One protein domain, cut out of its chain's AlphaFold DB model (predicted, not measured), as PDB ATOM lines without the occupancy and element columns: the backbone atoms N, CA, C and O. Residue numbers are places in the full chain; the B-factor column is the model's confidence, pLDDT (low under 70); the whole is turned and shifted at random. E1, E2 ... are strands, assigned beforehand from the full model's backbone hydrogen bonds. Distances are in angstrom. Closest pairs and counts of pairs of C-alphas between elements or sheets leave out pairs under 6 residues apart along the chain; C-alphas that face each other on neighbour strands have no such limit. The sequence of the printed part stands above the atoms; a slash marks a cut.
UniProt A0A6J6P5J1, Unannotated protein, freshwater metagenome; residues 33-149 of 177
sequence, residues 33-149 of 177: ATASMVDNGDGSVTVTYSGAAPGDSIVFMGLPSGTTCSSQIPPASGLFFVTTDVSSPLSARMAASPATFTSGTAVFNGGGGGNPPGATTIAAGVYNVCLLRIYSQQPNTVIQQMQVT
ATOM      1  N   ALA A  33      11.188  -8.672  42.953       74.69
ATOM      2  CA  ALA A  33      11.395  -9.082  41.576       74.69
ATOM      3  C   ALA A  33      12.415 -10.227  41.549       74.69
ATOM      4  O   ALA A  33      13.525 -10.117  42.080       74.69
ATOM      5  N   THR A  34      12.012 -11.348  40.964       85.62
ATOM      6  CA  THR A  34      12.863 -12.521  40.776       85.62
ATOM      7  C   THR A  34      13.200 -12.632  39.309       85.62
ATOM      8  O   THR A  34      12.348 -12.398  38.451       85.62
ATOM      9  N   ALA A  35      14.432 -13.023  39.012       91.25
ATOM     10  CA  ALA A  35      14.835 -13.304  37.652       91.25
ATOM     11  C   ALA A  35      15.902 -14.396  37.614       91.25
ATOM     12  O   ALA A  35      16.585 -14.656  38.602       91.25
ATOM     13  N   SER A  36      16.033 -15.033  36.464       94.50
ATOM     14  CA  SER A  36      17.057 -16.027  36.170       94.50
ATOM     15  C   SER A  36      17.405 -15.965  34.694       94.50
ATOM     16  O   SER A  36      16.585 -15.555  33.870       94.50
ATOM     17  N   MET A  37      18.600 -16.415  34.340       95.88
ATOM     18  CA  MET A  37      19.012 -16.557  32.951       95.88
ATOM     19  C   MET A  37      19.645 -17.920  32.696       95.88
ATOM     20  O   MET A  37      20.284 -18.498  33.575       95.88
ATOM     21  N   VAL A  38      19.451 -18.435  31.489       96.50
ATOM     22  CA  VAL A  38      19.953 -19.740  31.052       96.50
ATOM     23  C   VAL A  38      20.629 -19.570  29.699       96.50
ATOM     24  O   VAL A  38      20.108 -18.869  28.833       96.50
ATOM     25  N   ASP A  39      21.800 -20.186  29.545       94.25
ATOM     26  CA  ASP A  39      22.458 -20.358  28.252       94.25
ATOM     27  C   ASP A  39      21.797 -21.546  27.558       94.25
ATOM     28  O   ASP A  39      21.783 -22.656  28.097       94.25
ATOM     29  N   ASN A  40      21.219 -21.303  26.388       93.25
ATOM     30  CA  ASN A  40      20.521 -22.328  25.624       93.25
ATOM     31  C   ASN A  40      21.497 -23.230  24.846       93.25
ATOM     32  O   ASN A  40      21.083 -24.257  24.309       93.25
ATOM     33  N   GLY A  41      22.786 -22.873  24.777       89.25
ATOM     34  CA  GLY A  41      23.829 -23.638  24.088       89.25
ATOM     35  C   GLY A  41      23.797 -23.530  22.559       89.25
ATOM     36  O   GLY A  41      24.637 -24.118  21.884       89.25
ATOM     37  N   ASP A  42      22.856 -22.771  22.002       90.00
ATOM     38  CA  ASP A  42      22.660 -22.535  20.565       90.00
ATOM     39  C   ASP A  42      23.120 -21.134  20.116       90.00
ATOM     40  O   ASP A  42      22.867 -20.712  18.986       90.00
ATOM     41  N   GLY A  43      23.801 -20.406  21.002       90.38
ATOM     42  CA  GLY A  43      24.183 -19.014  20.786       90.38
ATOM     43  C   GLY A  43      23.163 -17.998  21.306       90.38
ATOM     44  O   GLY A  43      23.300 -16.809  21.008       90.38
ATOM     45  N   SER A  44      22.160 -18.436  22.074       93.69
ATOM     46  CA  SER A  44      21.168 -17.568  22.708       93.69
ATOM     47  C   SER A  44      21.098 -17.730  24.231       93.69
ATOM     48  O   SER A  44      21.463 -18.756  24.800       93.69
ATOM     49  N   VAL A  45      20.600 -16.690  24.901       95.94
ATOM     50  CA  VAL A  45      20.310 -16.677  26.341       95.94
ATOM     51  C   VAL A  45      18.844 -16.374  26.556       95.94
ATOM     52  O   VAL A  45      18.332 -15.394  26.015       95.94
ATOM     53  N   THR A  46      18.183 -17.144  27.412       96.19
ATOM     54  CA  THR A  46      16.815 -16.850  27.846       96.19
ATOM     55  C   THR A  46      16.815 -16.296  29.262       96.19
ATOM     56  O   THR A  46      17.355 -16.900  30.184       96.19
ATOM     57  N   VAL A  47      16.175 -15.142  29.442       95.94
ATOM     58  CA  VAL A  47      15.948 -14.476  30.724       95.94
ATOM     59  C   VAL A  47      14.485 -14.642  31.115       95.94
ATOM     60  O   VAL A  47      13.570 -14.208  30.412       95.94
ATOM     61  N   THR A  48      14.260 -15.249  32.272       94.50
ATOM     62  CA  THR A  48      12.937 -15.366  32.890       94.50
ATOM     63  C   THR A  48      12.869 -14.414  34.073       94.50
ATOM     64  O   THR A  48      13.820 -14.330  34.843       94.50
ATOM     65  N   TYR A  49      11.777 -13.671  34.218       90.94
ATOM     66  CA  TYR A  49      11.620 -12.694  35.285       90.94
ATOM     67  C   TYR A  49      10.150 -12.521  35.678       90.94
ATOM     68  O   TYR A  49       9.242 -12.684  34.864       90.94
ATOM     69  N   SER A  50       9.916 -12.163  36.935       86.62
ATOM     70  CA  SER A  50       8.587 -11.914  37.495       86.62
ATOM     71  C   SER A  50       8.641 -10.858  38.593       86.62
ATOM     72  O   SER A  50       9.677 -10.660  39.222       86.62
ATOM     73  N   GLY A  51       7.505 -10.208  38.856       68.88
ATOM     74  CA  GLY A  51       7.361  -9.342  40.028       68.88
ATOM     75  C   GLY A  51       8.072  -7.989  39.939       68.88
ATOM     76  O   GLY A  51       8.444  -7.456  40.975       68.88
ATOM     77  N   ALA A  52       8.252  -7.417  38.741       63.03
ATOM     78  CA  ALA A  52       8.733  -6.039  38.594       63.03
ATOM     79  C   ALA A  52       7.690  -5.054  39.166       63.03
ATOM     80  O   ALA A  52       6.770  -4.615  38.474       63.03
ATOM     81  N   ALA A  53       7.776  -4.790  40.469       64.12
ATOM     82  CA  ALA A  53       7.000  -3.771  41.159       64.12
ATOM     83  C   ALA A  53       7.504  -2.368  40.761       64.12
ATOM     84  O   ALA A  53       8.653  -2.219  40.343       64.12
ATOM     85  N   PRO A  54       6.691  -1.305  40.892       62.75
ATOM     86  CA  PRO A  54       7.165   0.055  40.644       62.75
ATOM     87  C   PRO A  54       8.367   0.385  41.547       62.75
ATOM     88  O   PRO A  54       8.267   0.306  42.770       62.75
ATOM     89  N   GLY A  55       9.498   0.754  40.934       71.00
ATOM     90  CA  GLY A  55      10.773   1.005  41.622       71.00
ATOM     91  C   GLY A  55      11.711  -0.207  41.721       71.00
ATOM     92  O   GLY A  55      12.795  -0.068  42.288       71.00
ATOM     93  N   ASP A  56      11.313  -1.355  41.163       83.94
ATOM     94  CA  ASP A  56      12.084  -2.598  41.106       83.94
ATOM     95  C   ASP A  56      12.202  -3.096  39.662       83.94
ATOM     96  O   ASP A  56      11.217  -3.501  39.037       83.94
ATOM     97  N   SER A  57      13.419  -3.066  39.128       88.31
ATOM     98  CA  SER A  57      13.672  -3.361  37.721       88.31
ATOM     99  C   SER A  57      14.750  -4.417  37.565       88.31
ATOM    100  O   SER A  57      15.806  -4.365  38.197       88.31
ATOM    101  N   ILE A  58      14.496  -5.368  36.676       91.62
ATOM    102  CA  ILE A  58      15.473  -6.371  36.272       91.62
ATOM    103  C   ILE A  58      16.228  -5.833  35.068       91.62
ATOM    104  O   ILE A  58      15.618  -5.392  34.095       91.62
ATOM    105  N   VAL A  59      17.553  -5.895  35.127       92.50
ATOM    106  CA  VAL A  59      18.441  -5.476  34.049       92.50
ATOM    107  C   VAL A  59      19.275  -6.652  33.581       92.50
ATOM    108  O   VAL A  59      19.975  -7.285  34.367       92.50
ATOM    109  N   PHE A  60      19.229  -6.908  32.281       94.25
ATOM    110  CA  PHE A  60      20.167  -7.783  31.594       94.25
ATOM    111  C   PHE A  60      21.239  -6.912  30.948       94.25
ATOM    112  O   PHE A  60      20.914  -6.033  30.153       94.25
ATOM    113  N   MET A  61      22.500  -7.124  31.304       93.81
ATOM    114  CA  MET A  61      23.631  -6.312  30.857       93.81
ATOM    115  C   MET A  61      24.749  -7.196  30.310       93.81
ATOM    116  O   MET A  61      25.101  -8.199  30.924       93.81
ATOM    117  N   GLY A  62      25.337  -6.797  29.186       93.56
ATOM    118  CA  GLY A  62      26.523  -7.422  28.609       93.56
ATOM    119  C   GLY A  62      27.792  -6.636  28.920       93.56
ATOM    120  O   GLY A  62      27.868  -5.431  28.674       93.56
ATOM    121  N   LEU A  63      28.809  -7.331  29.418       92.81
ATOM    122  CA  LEU A  63      30.155  -6.815  29.657       92.81
ATOM    123  C   LEU A  63      31.171  -7.518  28.744       92.81
ATOM    124  O   LEU A  63      30.920  -8.643  28.290       92.81
ATOM    125  N   PRO A  64      32.338  -6.897  28.485       90.44
ATOM    126  CA  PRO A  64      33.421  -7.592  27.805       90.44
ATOM    127  C   PRO A  64      33.836  -8.830  28.607       90.44
ATOM    128  O   PRO A  64      33.838  -8.824  29.842       90.44
ATOM    129  N   SER A  65      34.172  -9.902  27.889       89.44
ATOM    130  CA  SER A  65      34.580 -11.174  28.487       89.44
ATOM    131  C   SER A  65      35.674 -10.986  29.550       89.44
ATOM    132  O   SER A  65      36.592 -10.187  29.372       89.44
ATOM    133  N   GLY A  66      35.554 -11.704  30.670       84.31
ATOM    134  CA  GLY A  66      36.468 -11.601  31.814       84.31
ATOM    135  C   GLY A  66      36.157 -10.470  32.806       84.31
ATOM    136  O   GLY A  66      36.769 -10.417  33.869       84.31
ATOM    137  N   THR A  67      35.187  -9.598  32.517       90.31
ATOM    138  CA  THR A  67      34.771  -8.530  33.444       90.31
ATOM    139  C   THR A  67      33.736  -9.043  34.431       90.31
ATOM    140  O   THR A  67      32.675  -9.478  34.009       90.31
ATOM    141  N   THR A  68      33.981  -8.961  35.738       90.44
ATOM    142  CA  THR A  68      33.044  -9.446  36.767       90.44
ATOM    143  C   THR A  68      31.828  -8.539  36.945       90.44
ATOM    144  O   THR A  68      31.969  -7.316  36.992       90.44
ATOM    145  N   CYS A  69      30.649  -9.130  37.143       90.44
ATOM    146  CA  CYS A  69      29.464  -8.377  37.542       90.44
ATOM    147  C   CYS A  69      29.647  -7.832  38.965       90.44
ATOM    148  O   CYS A  69      30.101  -8.544  39.859       90.44
ATOM    149  N   SER A  70      29.280  -6.573  39.190       88.06
ATOM    150  CA  SER A  70      29.349  -5.940  40.508       88.06
ATOM    151  C   SER A  70      28.115  -5.082  40.749       88.06
ATOM    152  O   SER A  70      27.585  -4.458  39.830       88.06
ATOM    153  N   SER A  71      27.693  -5.028  42.010       85.88
ATOM    154  CA  SER A  71      26.609  -4.174  42.503       85.88
ATOM    155  C   SER A  71      26.859  -2.681  42.284       85.88
ATOM    156  O   SER A  71      25.923  -1.884  42.277       85.88
ATOM    157  N   GLN A  72      28.124  -2.299  42.101       84.75
ATOM    158  CA  GLN A  72      28.544  -0.916  41.888       84.75
ATOM    159  C   GLN A  72      28.638  -0.531  40.411       84.75
ATOM    160  O   GLN A  72      28.806   0.650  40.112       84.75
ATOM    161  N   ILE A  73      28.550  -1.491  39.484       82.62
ATOM    162  CA  ILE A  73      28.606  -1.189  38.054       82.62
ATOM    163  C   ILE A  73      27.240  -0.634  37.636       82.62
ATOM    164  O   ILE A  73      26.231  -1.341  37.760       82.62
ATOM    165  N   PRO A  74      27.170   0.616  37.147       83.06
ATOM    166  CA  PRO A  74      25.935   1.132  36.595       83.06
ATOM    167  C   PRO A  74      25.660   0.449  35.246       83.06
ATOM    168  O   PRO A  74      26.596   0.165  34.496       83.06
ATOM    169  N   PRO A  75      24.387   0.226  34.881       80.38
ATOM    170  CA  PRO A  75      24.031  -0.464  33.640       80.38
ATOM    171  C   PRO A  75      24.550   0.245  32.378       80.38
ATOM    172  O   PRO A  75      24.872  -0.401  31.384       80.38
ATOM    173  N   ALA A  76      24.725   1.568  32.443       80.06
ATOM    174  CA  ALA A  76      25.327   2.361  31.375       80.06
ATOM    175  C   ALA A  76      26.821   2.042  31.132       80.06
ATOM    176  O   ALA A  76      27.356   2.329  30.073       80.06
ATOM    177  N   SER A  77      27.530   1.411  32.068       83.69
ATOM    178  CA  SER A  77      28.920   0.992  31.828       83.69
ATOM    179  C   SER A  77      29.032  -0.296  31.003       83.69
ATOM    180  O   SER A  77      30.132  -0.645  30.575       83.69
ATOM    181  N   GLY A  78      27.920  -1.003  30.775       85.81
ATOM    182  CA  GLY A  78      27.873  -2.178  29.912       85.81
ATOM    183  C   GLY A  78      28.079  -1.845  28.433       85.81
ATOM    184  O   GLY A  78      27.820  -0.728  27.983       85.81
ATOM    185  N   LEU A  79      28.496  -2.849  27.657       90.69
ATOM    186  CA  LEU A  79      28.480  -2.785  26.188       90.69
ATOM    187  C   LEU A  79      27.044  -2.660  25.673       90.69
ATOM    188  O   LEU A  79      26.775  -1.980  24.687       90.69
ATOM    189  N   PHE A  80      26.117  -3.321  26.361       91.94
ATOM    190  CA  PHE A  80      24.689  -3.193  26.144       91.94
ATOM    191  C   PHE A  80      23.921  -3.524  27.420       91.94
ATOM    192  O   PHE A  80      24.416  -4.251  28.284       91.94
ATOM    193  N   PHE A  81      22.689  -3.039  27.517       93.06
ATOM    194  CA  PHE A  81      21.736  -3.460  28.527       93.06
ATOM    195  C   PHE A  81      20.293  -3.370  28.019       93.06
ATOM    196  O   PHE A  81      19.979  -2.635  27.081       93.06
ATOM    197  N   VAL A  82      19.408  -4.103  28.682       93.56
ATOM    198  CA  VAL A  82      17.958  -3.906  28.628       93.56
ATOM    199  C   VAL A  82      17.366  -4.070  30.020       93.56
ATOM    200  O   VAL A  82      17.929  -4.753  30.872       93.56
ATOM    201  N   THR A  83      16.222  -3.447  30.254       91.12
ATOM    202  CA  THR A  83      15.573  -3.354  31.555       91.12
ATOM    203  C   THR A  83      14.080  -3.631  31.454       91.12
ATOM    204  O   THR A  83      13.447  -3.349  30.437       91.12
ATOM    205  N   THR A  84      13.493  -4.168  32.515       90.88
ATOM    206  CA  THR A  84      12.034  -4.296  32.644       90.88
ATOM    207  C   THR A  84      11.356  -2.974  33.007       90.88
ATOM    208  O   THR A  84      10.129  -2.903  33.022       90.88
ATOM    209  N   ASP A  85      12.140  -1.934  33.297       86.62
ATOM    210  CA  ASP A  85      11.656  -0.602  33.635       86.62
ATOM    211  C   ASP A  85      10.816   0.002  32.499       86.62
ATOM    212  O   ASP A  85      11.289   0.212  31.379       86.62
ATOM    213  N   VAL A  86       9.550   0.301  32.782       83.31
ATOM    214  CA  VAL A  86       8.605   0.796  31.768       83.31
ATOM    215  C   VAL A  86       8.824   2.262  31.393       83.31
ATOM    216  O   VAL A  86       8.359   2.676  30.334       83.31
ATOM    217  N   SER A  87       9.534   3.030  32.225       83.62
ATOM    218  CA  SER A  87       9.940   4.411  31.931       83.62
ATOM    219  C   SER A  87      11.143   4.507  30.991       83.62
ATOM    220  O   SER A  87      11.416   5.579  30.452       83.62
ATOM    221  N   SER A  88      11.851   3.402  30.765       84.00
ATOM    222  CA  SER A  88      12.997   3.352  29.862       84.00
ATOM    223  C   SER A  88      12.568   3.386  28.386       84.00
ATOM    224  O   SER A  88      11.471   2.930  28.042       84.00
ATOM    225  N   PRO A  89      13.413   3.914  27.475       83.50
ATOM    226  CA  PRO A  89      13.094   3.954  26.049       83.50
ATOM    227  C   PRO A  89      12.855   2.543  25.503       83.50
ATOM    228  O   PRO A  89      13.463   1.585  25.974       83.50
ATOM    229  N   LEU A  90      12.014   2.405  24.471       85.06
ATOM    230  CA  LEU A  90      11.640   1.095  23.910       85.06
ATOM    231  C   LEU A  90      12.852   0.234  23.521       85.06
ATOM    232  O   LEU A  90      12.833  -0.969  23.738       85.06
ATOM    233  N   SER A  91      13.929   0.844  23.023       82.44
ATOM    234  CA  SER A  91      15.180   0.151  22.681       82.44
ATOM    235  C   SER A  91      15.941  -0.411  23.888       82.44
ATOM    236  O   SER A  91      16.775  -1.293  23.723       82.44
ATOM    237  N   ALA A  92      15.669   0.098  25.090       86.38
ATOM    238  CA  ALA A  92      16.201  -0.405  26.351       86.38
ATOM    239  C   ALA A  92      15.211  -1.314  27.080       86.38
ATOM    240  O   ALA A  92      15.557  -1.836  28.135       86.38
ATOM    241  N   ARG A  93      13.988  -1.501  26.575       90.12
ATOM    242  CA  ARG A  93      12.988  -2.321  27.257       90.12
ATOM    243  C   ARG A  93      13.157  -3.786  26.894       90.12
ATOM    244  O   ARG A  93      13.187  -4.163  25.727       90.12
ATOM    245  N   MET A  94      13.235  -4.612  27.927       90.69
ATOM    246  CA  MET A  94      13.219  -6.059  27.799       90.69
ATOM    247  C   MET A  94      11.854  -6.514  27.264       90.69
ATOM    248  O   MET A  94      10.810  -5.981  27.655       90.69
ATOM    249  N   ALA A  95      11.870  -7.496  26.359       89.38
ATOM    250  CA  ALA A  95      10.656  -8.163  25.897       89.38
ATOM    251  C   ALA A  95       9.951  -8.880  27.057       89.38
ATOM    252  O   ALA A  95      10.568  -9.147  28.084       89.38
ATOM    253  N   ALA A  96       8.667  -9.209  26.885       88.69
ATOM    254  CA  ALA A  96       7.912  -9.939  27.899       88.69
ATOM    255  C   ALA A  96       8.604 -11.260  28.270       88.69
ATOM    256  O   ALA A  96       9.194 -11.918  27.416       88.69
ATOM    257  N   SER A  97       8.519 -11.647  29.543       90.44
ATOM    258  CA  SER A  97       9.126 -12.888  30.012       90.44
ATOM    259  C   SER A  97       8.402 -14.126  29.453       90.44
ATOM    260  O   SER A  97       7.168 -14.143  29.489       90.44
ATOM    261  N   PRO A  98       9.124 -15.176  29.006       93.69
ATOM    262  CA  PRO A  98      10.584 -15.272  28.875       93.69
ATOM    263  C   PRO A  98      11.131 -14.455  27.694       93.69
ATOM    264  O   PRO A  98      10.605 -14.526  26.586       93.69
ATOM    265  N   ALA A  99      12.223 -13.722  27.921       92.75
ATOM    266  CA  ALA A  99      12.897 -12.927  26.897       92.75
ATOM    267  C   ALA A  99      14.156 -13.646  26.399       92.75
ATOM    268  O   ALA A  99      14.987 -14.047  27.210       92.75
ATOM    269  N   THR A 100      14.330 -13.773  25.083       94.69
ATOM    270  CA  THR A 100      15.505 -14.429  24.486       94.69
ATOM    271  C   THR A 100      16.412 -13.416  23.793       94.69
ATOM    272  O   THR A 100      15.948 -12.567  23.030       94.69
ATOM    273  N   PHE A 101      17.715 -13.529  24.043       93.94
ATOM    274  CA  PHE A 101      18.773 -12.676  23.514       93.94
ATOM    275  C   PHE A 101      19.737 -13.493  22.670       93.94
ATOM    276  O   PHE A 101      20.222 -14.536  23.096       93.94
ATOM    277  N   THR A 102      20.037 -12.996  21.481       94.94
ATOM    278  CA  THR A 102      20.935 -13.604  20.498       94.94
ATOM    279  C   THR A 102      21.683 -12.493  19.767       94.94
ATOM    280  O   THR A 102      21.356 -11.309  19.915       94.94
ATOM    281  N   SER A 103      22.668 -12.839  18.938       93.50
ATOM    282  CA  SER A 103      23.181 -11.880  17.963       93.50
ATOM    283  C   SER A 103      22.035 -11.296  17.122       93.50
ATOM    284  O   SER A 103      21.128 -12.016  16.702       93.50
ATOM    285  N   GLY A 104      22.058  -9.979  16.920       90.19
ATOM    286  CA  GLY A 104      21.027  -9.222  16.214       90.19
ATOM    287  C   GLY A 104      19.878  -8.720  17.094       90.19
ATOM    288  O   GLY A 104      19.124  -7.857  16.645       90.19
ATOM    289  N   THR A 105      19.741  -9.179  18.344       91.81
ATOM    290  CA  THR A 105      18.703  -8.662  19.252       91.81
ATOM    291  C   THR A 105      18.911  -7.170  19.509       91.81
ATOM    292  O   THR A 105      20.020  -6.742  19.832       91.81
ATOM    293  N   ALA A 106      17.840  -6.383  19.371       91.31
ATOM    294  CA  ALA A 106      17.859  -4.955  19.660       91.31
ATOM    295  C   ALA A 106      18.005  -4.712  21.169       91.31
ATOM    296  O   ALA A 106      17.267  -5.279  21.974       91.31
ATOM    297  N   VAL A 107      18.963  -3.869  21.536       92.38
ATOM    298  CA  VAL A 107      19.320  -3.534  22.917       92.38
ATOM    299  C   VAL A 107      19.731  -2.069  23.008       92.38
ATOM    300  O   VAL A 107      19.909  -1.389  21.991       92.38
ATOM    301  N   PHE A 108      19.922  -1.569  24.224       91.81
ATOM    302  CA  PHE A 108      20.463  -0.236  24.430       91.81
ATOM    303  C   PHE A 108      21.956  -0.314  24.711       91.81
ATOM    304  O   PHE A 108      22.399  -1.043  25.592       91.81
ATOM    305  N   ASN A 109      22.748   0.441  23.964       88.62
ATOM    306  CA  ASN A 109      24.161   0.620  24.235       88.62
ATOM    307  C   ASN A 109      24.320   1.500  25.478       88.62
ATOM    308  O   ASN A 109      23.857   2.641  25.484       88.62
ATOM    309  N   GLY A 110      24.971   0.979  26.519       77.50
ATOM    310  CA  GLY A 110      25.243   1.749  27.732       77.50
ATOM    311  C   GLY A 110      26.215   2.908  27.504       77.50
ATOM    312  O   GLY A 110      26.152   3.915  28.206       77.50
ATOM    313  N   GLY A 111      27.067   2.793  26.486       69.25
ATOM    314  CA  GLY A 111      28.211   3.666  26.243       69.25
ATOM    315  C   GLY A 111      29.545   3.052  26.685       69.25
ATOM    316  O   GLY A 111      30.609   3.642  26.477       69.25
ATOM    317  N   GLY A 112      29.520   1.843  27.260       64.88
ATOM    318  CA  GLY A 112      30.717   1.045  27.507       64.88
ATOM    319  C   GLY A 112      31.466   0.731  26.206       64.88
ATOM    320  O   GLY A 112      30.865   0.482  25.162       64.88
ATOM    321  N   GLY A 113      32.801   0.757  26.254       59.62
ATOM    322  CA  GLY A 113      33.640   0.488  25.079       59.62
ATOM    323  C   GLY A 113      33.780   1.656  24.092       59.62
ATOM    324  O   GLY A 113      34.228   1.437  22.971       59.62
ATOM    325  N   GLY A 114      33.422   2.884  24.490       62.28
ATOM    326  CA  GLY A 114      33.698   4.107  23.719       62.28
ATOM    327  C   GLY A 114      32.654   4.473  22.659       62.28
ATOM    328  O   GLY A 114      32.892   5.385  21.871       62.28
ATOM    329  N   ASN A 115      31.504   3.797  22.638       63.12
ATOM    330  CA  ASN A 115      30.402   4.111  21.728       63.12
ATOM    331  C   ASN A 115      29.407   5.101  22.356       63.12
ATOM    332  O   ASN A 115      29.234   5.098  23.573       63.12
ATOM    333  N   PRO A 116      28.714   5.936  21.562       71.50
ATOM    334  CA  PRO A 116      27.646   6.776  22.087       71.50
ATOM    335  C   PRO A 116      26.459   5.915  22.565       71.50
ATOM    336  O   PRO A 116      26.142   4.900  21.933       71.50
ATOM    337  N   PRO A 117      25.783   6.308  23.659       81.44
ATOM    338  CA  PRO A 117      24.597   5.608  24.134       81.44
ATOM    339  C   PRO A 117      23.461   5.714  23.112       81.44
ATOM    340  O   PRO A 117      23.253   6.763  22.500       81.44
ATOM    341  N   GLY A 118      22.709   4.631  22.933       86.06
ATOM    342  CA  GLY A 118      21.625   4.585  21.954       86.06
ATOM    343  C   GLY A 118      21.201   3.171  21.577       86.06
ATOM    344  O   GLY A 118      21.757   2.189  22.058       86.06
ATOM    345  N   ALA A 119      20.198   3.065  20.707       88.88
ATOM    346  CA  ALA A 119      19.751   1.775  20.191       88.88
ATOM    347  C   ALA A 119      20.873   1.091  19.394       88.88
ATOM    348  O   ALA A 119      21.490   1.703  18.524       88.88
ATOM    349  N   THR A 120      21.119  -0.182  19.680       91.12
ATOM    350  CA  THR A 120      22.086  -1.020  18.966       91.12
ATOM    351  C   THR A 120      21.566  -2.452  18.866       91.12
ATOM    352  O   THR A 120      20.483  -2.771  19.358       91.12
ATOM    353  N   THR A 121      22.332  -3.327  18.227       91.81
ATOM    354  CA  THR A 121      22.092  -4.771  18.241       91.81
ATOM    355  C   THR A 121      23.257  -5.495  18.898       91.81
ATOM    356  O   THR A 121      24.395  -5.021  18.875       91.81
ATOM    357  N   ILE A 122      22.975  -6.644  19.508       91.56
ATOM    358  CA  ILE A 122      24.013  -7.508  20.071       91.56
ATOM    359  C   ILE A 122      24.859  -8.075  18.921       91.56
ATOM    360  O   ILE A 122      24.348  -8.778  18.047       91.56
ATOM    361  N   ALA A 123      26.160  -7.792  18.918       91.81
ATOM    362  CA  ALA A 123      27.090  -8.426  17.988       91.81
ATOM    363  C   ALA A 123      27.347  -9.888  18.390       91.81
ATOM    364  O   ALA A 123      27.180 -10.263  19.548       91.81
ATOM    365  N   ALA A 124      27.742 -10.731  17.435       93.38
ATOM    366  CA  ALA A 124      28.185 -12.078  17.772       93.38
ATOM    367  C   ALA A 124      29.517 -12.011  18.540       93.38
ATOM    368  O   ALA A 124      30.424 -11.271  18.149       93.38
ATOM    369  N   GLY A 125      29.650 -12.779  19.618       92.50
ATOM    370  CA  GLY A 125      30.852 -12.767  20.444       92.50
ATOM    371  C   GLY A 125      30.678 -13.415  21.811       92.50
ATOM    372  O   GLY A 125      29.600 -13.876  22.181       92.50
ATOM    373  N   VAL A 126      31.775 -13.440  22.569       93.56
ATOM    374  CA  VAL A 126      31.792 -13.920  23.954       93.56
ATOM    375  C   VAL A 126      31.601 -12.739  24.894       93.56
ATOM    376  O   VAL A 126      32.380 -11.782  24.875       93.56
ATOM    377  N   TYR A 127      30.592 -12.833  25.748       93.75
ATOM    378  CA  TYR A 127      30.229 -11.804  26.713       93.75
ATOM    379  C   TYR A 127      30.220 -12.388  28.117       93.75
ATOM    380  O   TYR A 127      29.913 -13.566  28.303       93.75
ATOM    381  N   ASN A 128      30.512 -11.555  29.115       94.88
ATOM    382  CA  ASN A 128      30.053 -11.854  30.464       94.88
ATOM    383  C   ASN A 128      28.716 -11.144  30.662       94.88
ATOM    384  O   ASN A 128      28.657  -9.913  30.618       94.88
ATOM    385  N   VAL A 129      27.639 -11.908  30.808       95.00
ATOM    386  CA  VAL A 129      26.301 -11.353  31.013       95.00
ATOM    387  C   VAL A 129      25.990 -11.277  32.499       95.00
ATOM    388  O   VAL A 129      26.310 -12.182  33.273       95.00
ATOM    389  N   CYS A 130      25.362 -10.177  32.891       94.69
ATOM    390  CA  CYS A 130      24.928  -9.897  34.246       94.69
ATOM    391  C   CYS A 130      23.416  -9.752  34.266       94.69
ATOM    392  O   CYS A 130      22.848  -8.967  33.504       94.69
ATOM    393  N   LEU A 131      22.787 -10.450  35.199       94.12
ATOM    394  CA  LEU A 131      21.402 -10.230  35.558       94.12
ATOM    395  C   LEU A 131      21.374  -9.492  36.891       94.12
ATOM    396  O   LEU A 131      21.814 -10.010  37.919       94.12
ATOM    397  N   LEU A 132      20.910  -8.252  36.852       91.94
ATOM    398  CA  LEU A 132      20.908  -7.327  37.973       91.94
ATOM    399  C   LEU A 132      19.472  -7.026  38.388       91.94
ATOM    400  O   LEU A 132      18.586  -6.897  37.547       91.94
ATOM    401  N   ARG A 133      19.268  -6.830  39.685       90.19
ATOM    402  CA  ARG A 133      18.091  -6.161  40.231       90.19
ATOM    403  C   ARG A 133      18.479  -4.747  40.623       90.19
ATOM    404  O   ARG A 133      19.440  -4.565  41.372       90.19
ATOM    405  N   ILE A 134      17.742  -3.764  40.130       87.19
ATOM    406  CA  ILE A 134      17.924  -2.356  40.466       87.19
ATOM    407  C   ILE A 134      16.713  -1.906  41.265       87.19
ATOM    408  O   ILE A 134      15.584  -1.974  40.787       87.19
ATOM    409  N   TYR A 135      16.983  -1.418  42.472       83.06
ATOM    410  CA  TYR A 135      15.993  -0.797  43.334       83.06
ATOM    411  C   TYR A 135      16.382   0.664  43.511       83.06
ATOM    412  O   TYR A 135      17.530   0.944  43.854       83.06
ATOM    413  N   SER A 136      15.457   1.607  43.316       70.56
ATOM    414  CA  SER A 136      15.769   3.052  43.253       70.56
ATOM    415  C   SER A 136      16.430   3.649  44.512       70.56
ATOM    416  O   SER A 136      16.779   4.823  44.508       70.56
ATOM    417  N   GLN A 137      16.585   2.871  45.587       65.81
ATOM    418  CA  GLN A 137      17.129   3.291  46.884       65.81
ATOM    419  C   GLN A 137      18.235   2.361  47.422       65.81
ATOM    420  O   GLN A 137      18.640   2.501  48.575       65.81
ATOM    421  N   GLN A 138      18.703   1.377  46.645       73.81
ATOM    422  CA  GLN A 138      19.701   0.397  47.093       73.81
ATOM    423  C   GLN A 138      20.776   0.160  46.027       73.81
ATOM    424  O   GLN A 138      20.517   0.367  44.841       73.81
ATOM    425  N   PRO A 139      21.985  -0.284  46.425       77.88
ATOM    426  CA  PRO A 139      22.966  -0.769  45.461       77.88
ATOM    427  C   PRO A 139      22.373  -1.908  44.625       77.88
ATOM    428  O   PRO A 139      21.565  -2.701  45.120       77.88
ATOM    429  N   ASN A 140      22.791  -2.005  43.361       86.38
ATOM    430  CA  ASN A 140      22.307  -3.048  42.461       86.38
ATOM    431  C   ASN A 140      22.605  -4.423  43.070       86.38
ATOM    432  O   ASN A 140      23.668  -4.641  43.643       86.38
ATOM    433  N   THR A 141      21.700  -5.379  42.928       89.75
ATOM    434  CA  THR A 141      21.955  -6.757  43.366       89.75
ATOM    435  C   THR A 141      22.278  -7.610  42.153       89.75
ATOM    436  O   THR A 141      21.482  -7.675  41.220       89.75
ATOM    437  N   VAL A 142      23.435  -8.276  42.155       92.00
ATOM    438  CA  VAL A 142      23.761  -9.278  41.133       92.00
ATOM    439  C   VAL A 142      22.965 -10.537  41.446       92.00
ATOM    440  O   VAL A 142      23.222 -11.200  42.444       92.00
ATOM    441  N   ILE A 143      21.982 -10.841  40.603       92.25
ATOM    442  CA  ILE A 143      21.155 -12.045  40.724       92.25
ATOM    443  C   ILE A 143      21.924 -13.241  40.177       92.25
ATOM    444  O   ILE A 143      22.009 -14.289  40.809       92.25
ATOM    445  N   GLN A 144      22.497 -13.072  38.986       94.31
ATOM    446  CA  GLN A 144      23.230 -14.120  38.296       94.31
ATOM    447  C   GLN A 144      24.276 -13.496  37.372       94.31
ATOM    448  O   GLN A 144      24.083 -12.404  36.836       94.31
ATOM    449  N   GLN A 145      25.378 -14.210  37.165       95.00
ATOM    450  CA  GLN A 145      26.383 -13.888  36.160       95.00
ATOM    451  C   GLN A 145      26.815 -15.153  35.432       95.00
ATOM    452  O   GLN A 145      26.831 -16.230  36.035       95.00
ATOM    453  N   MET A 146      27.156 -15.029  34.155       94.94
ATOM    454  CA  MET A 146      27.610 -16.154  33.346       94.94
ATOM    455  C   MET A 146      28.366 -15.661  32.116       94.94
ATOM    456  O   MET A 146      27.976 -14.673  31.493       94.94
ATOM    457  N   GLN A 147      29.412 -16.387  31.733       94.25
ATOM    458  CA  GLN A 147      30.045 -16.201  30.436       94.25
ATOM    459  C   GLN A 147      29.254 -16.973  29.380       94.25
ATOM    460  O   GLN A 147      28.979 -18.154  29.565       94.25
ATOM    461  N   VAL A 148      28.906 -16.311  28.281       93.38
ATOM    462  CA  VAL A 148      28.124 -16.903  27.193       93.38
ATOM    463  C   VAL A 148      28.664 -16.463  25.841       93.38
ATOM    464  O   VAL A 148      29.166 -15.346  25.686       93.38
ATOM    465  N   THR A 149      28.547 -17.342  24.852       94.25
ATOM    466  CA  THR A 149      28.805 -17.000  23.453       94.25
ATOM    467  C   THR A 149      27.475 -16.683  22.793       94.25
ATOM    468  O   THR A 149      26.682 -17.586  22.555       94.25
TER     469      THR A 149
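This is residues 33 to 149 of the 177 residues of the protein "Unannotated protein" of freshwater metagenome (UniProt A0A6J6P5J1). Two sheets lie face to face as a sandwich, a twisted one of four strands, E4 - E3 - E8 - E9, and a smaller one of three, E1 - E2 - E5, their strands running nearly along the same line. A small hairpin, E6 and E7, sits beside the edge strand E4, and the long loop of residues 65 to 79 covers part of the large sheet's face turned away from the small one. The printed part has 117 residues with no named helix and nine strands, E1 to E9 in chain order, antiparallel in each sheet; the class is all strand, though under half of the residues, 56, are in named elements. The whole is compact and rounded, with a radius of gyration of the C-alphas of 12.7 A and spans of 33 by 30 by 26 A.

E1, residues 34 to 39, and E2, residues 45 to 50, form a hairpin at 167 degrees, antiparallel; N 36 and O 48 are 2.8 A apart, within hydrogen-bond range. E3, residues 56 to 64, and E4, residues 80 to 83, form another at 168 degrees, with N 62 and O 80 at 2.9 A. E5, residues 99 to 101, is the antiparallel neighbour of E2, with N 45 and O 101 at 2.8 A. E6, residues 106 to 109, and E7, residues 118 to 121, form a hairpin at 133 degrees, with N 107 and O 120 at 2.9 A; the closest C-alphas of E4 and E6 are those of Phe 80 and Asn 109, 4.3 A apart. E8, residues 125 to 135, is the antiparallel neighbour of E3, with N 59 and O 132 at 2.8 A. E9, residues 141 to 149, forms a hairpin with E8, with N 129 and O 146 at 2.9 A. In the sandwich, two sheets face to face, the facing parts are 9.4 A centre to centre and the best planes 14 degrees apart. Across it, the closest C-alphas of E1 and E9 are those of Asp 39 and Val 148, 6.7 A apart; E5 and E9 are apart.

E1 begins at C-alpha 34, (12.863, -12.521, 40.776). From first to last C-alpha E3 measures 25.6 A, E8 29.8 A and E9 23.4 A. E9 ends at C-alpha 149, (28.805, -17.000, 23.453).

The two C-alphas farthest apart, those of Asp 42 and Gln 137, are 37.3 A apart. The printed part has no cut. The links E3 to E4 and E4 to E5 are long, 15 residues each. The mean pLDDT of the printed part is 87.1; residues 51 to 54, 111 to 115 and 137 are under 70.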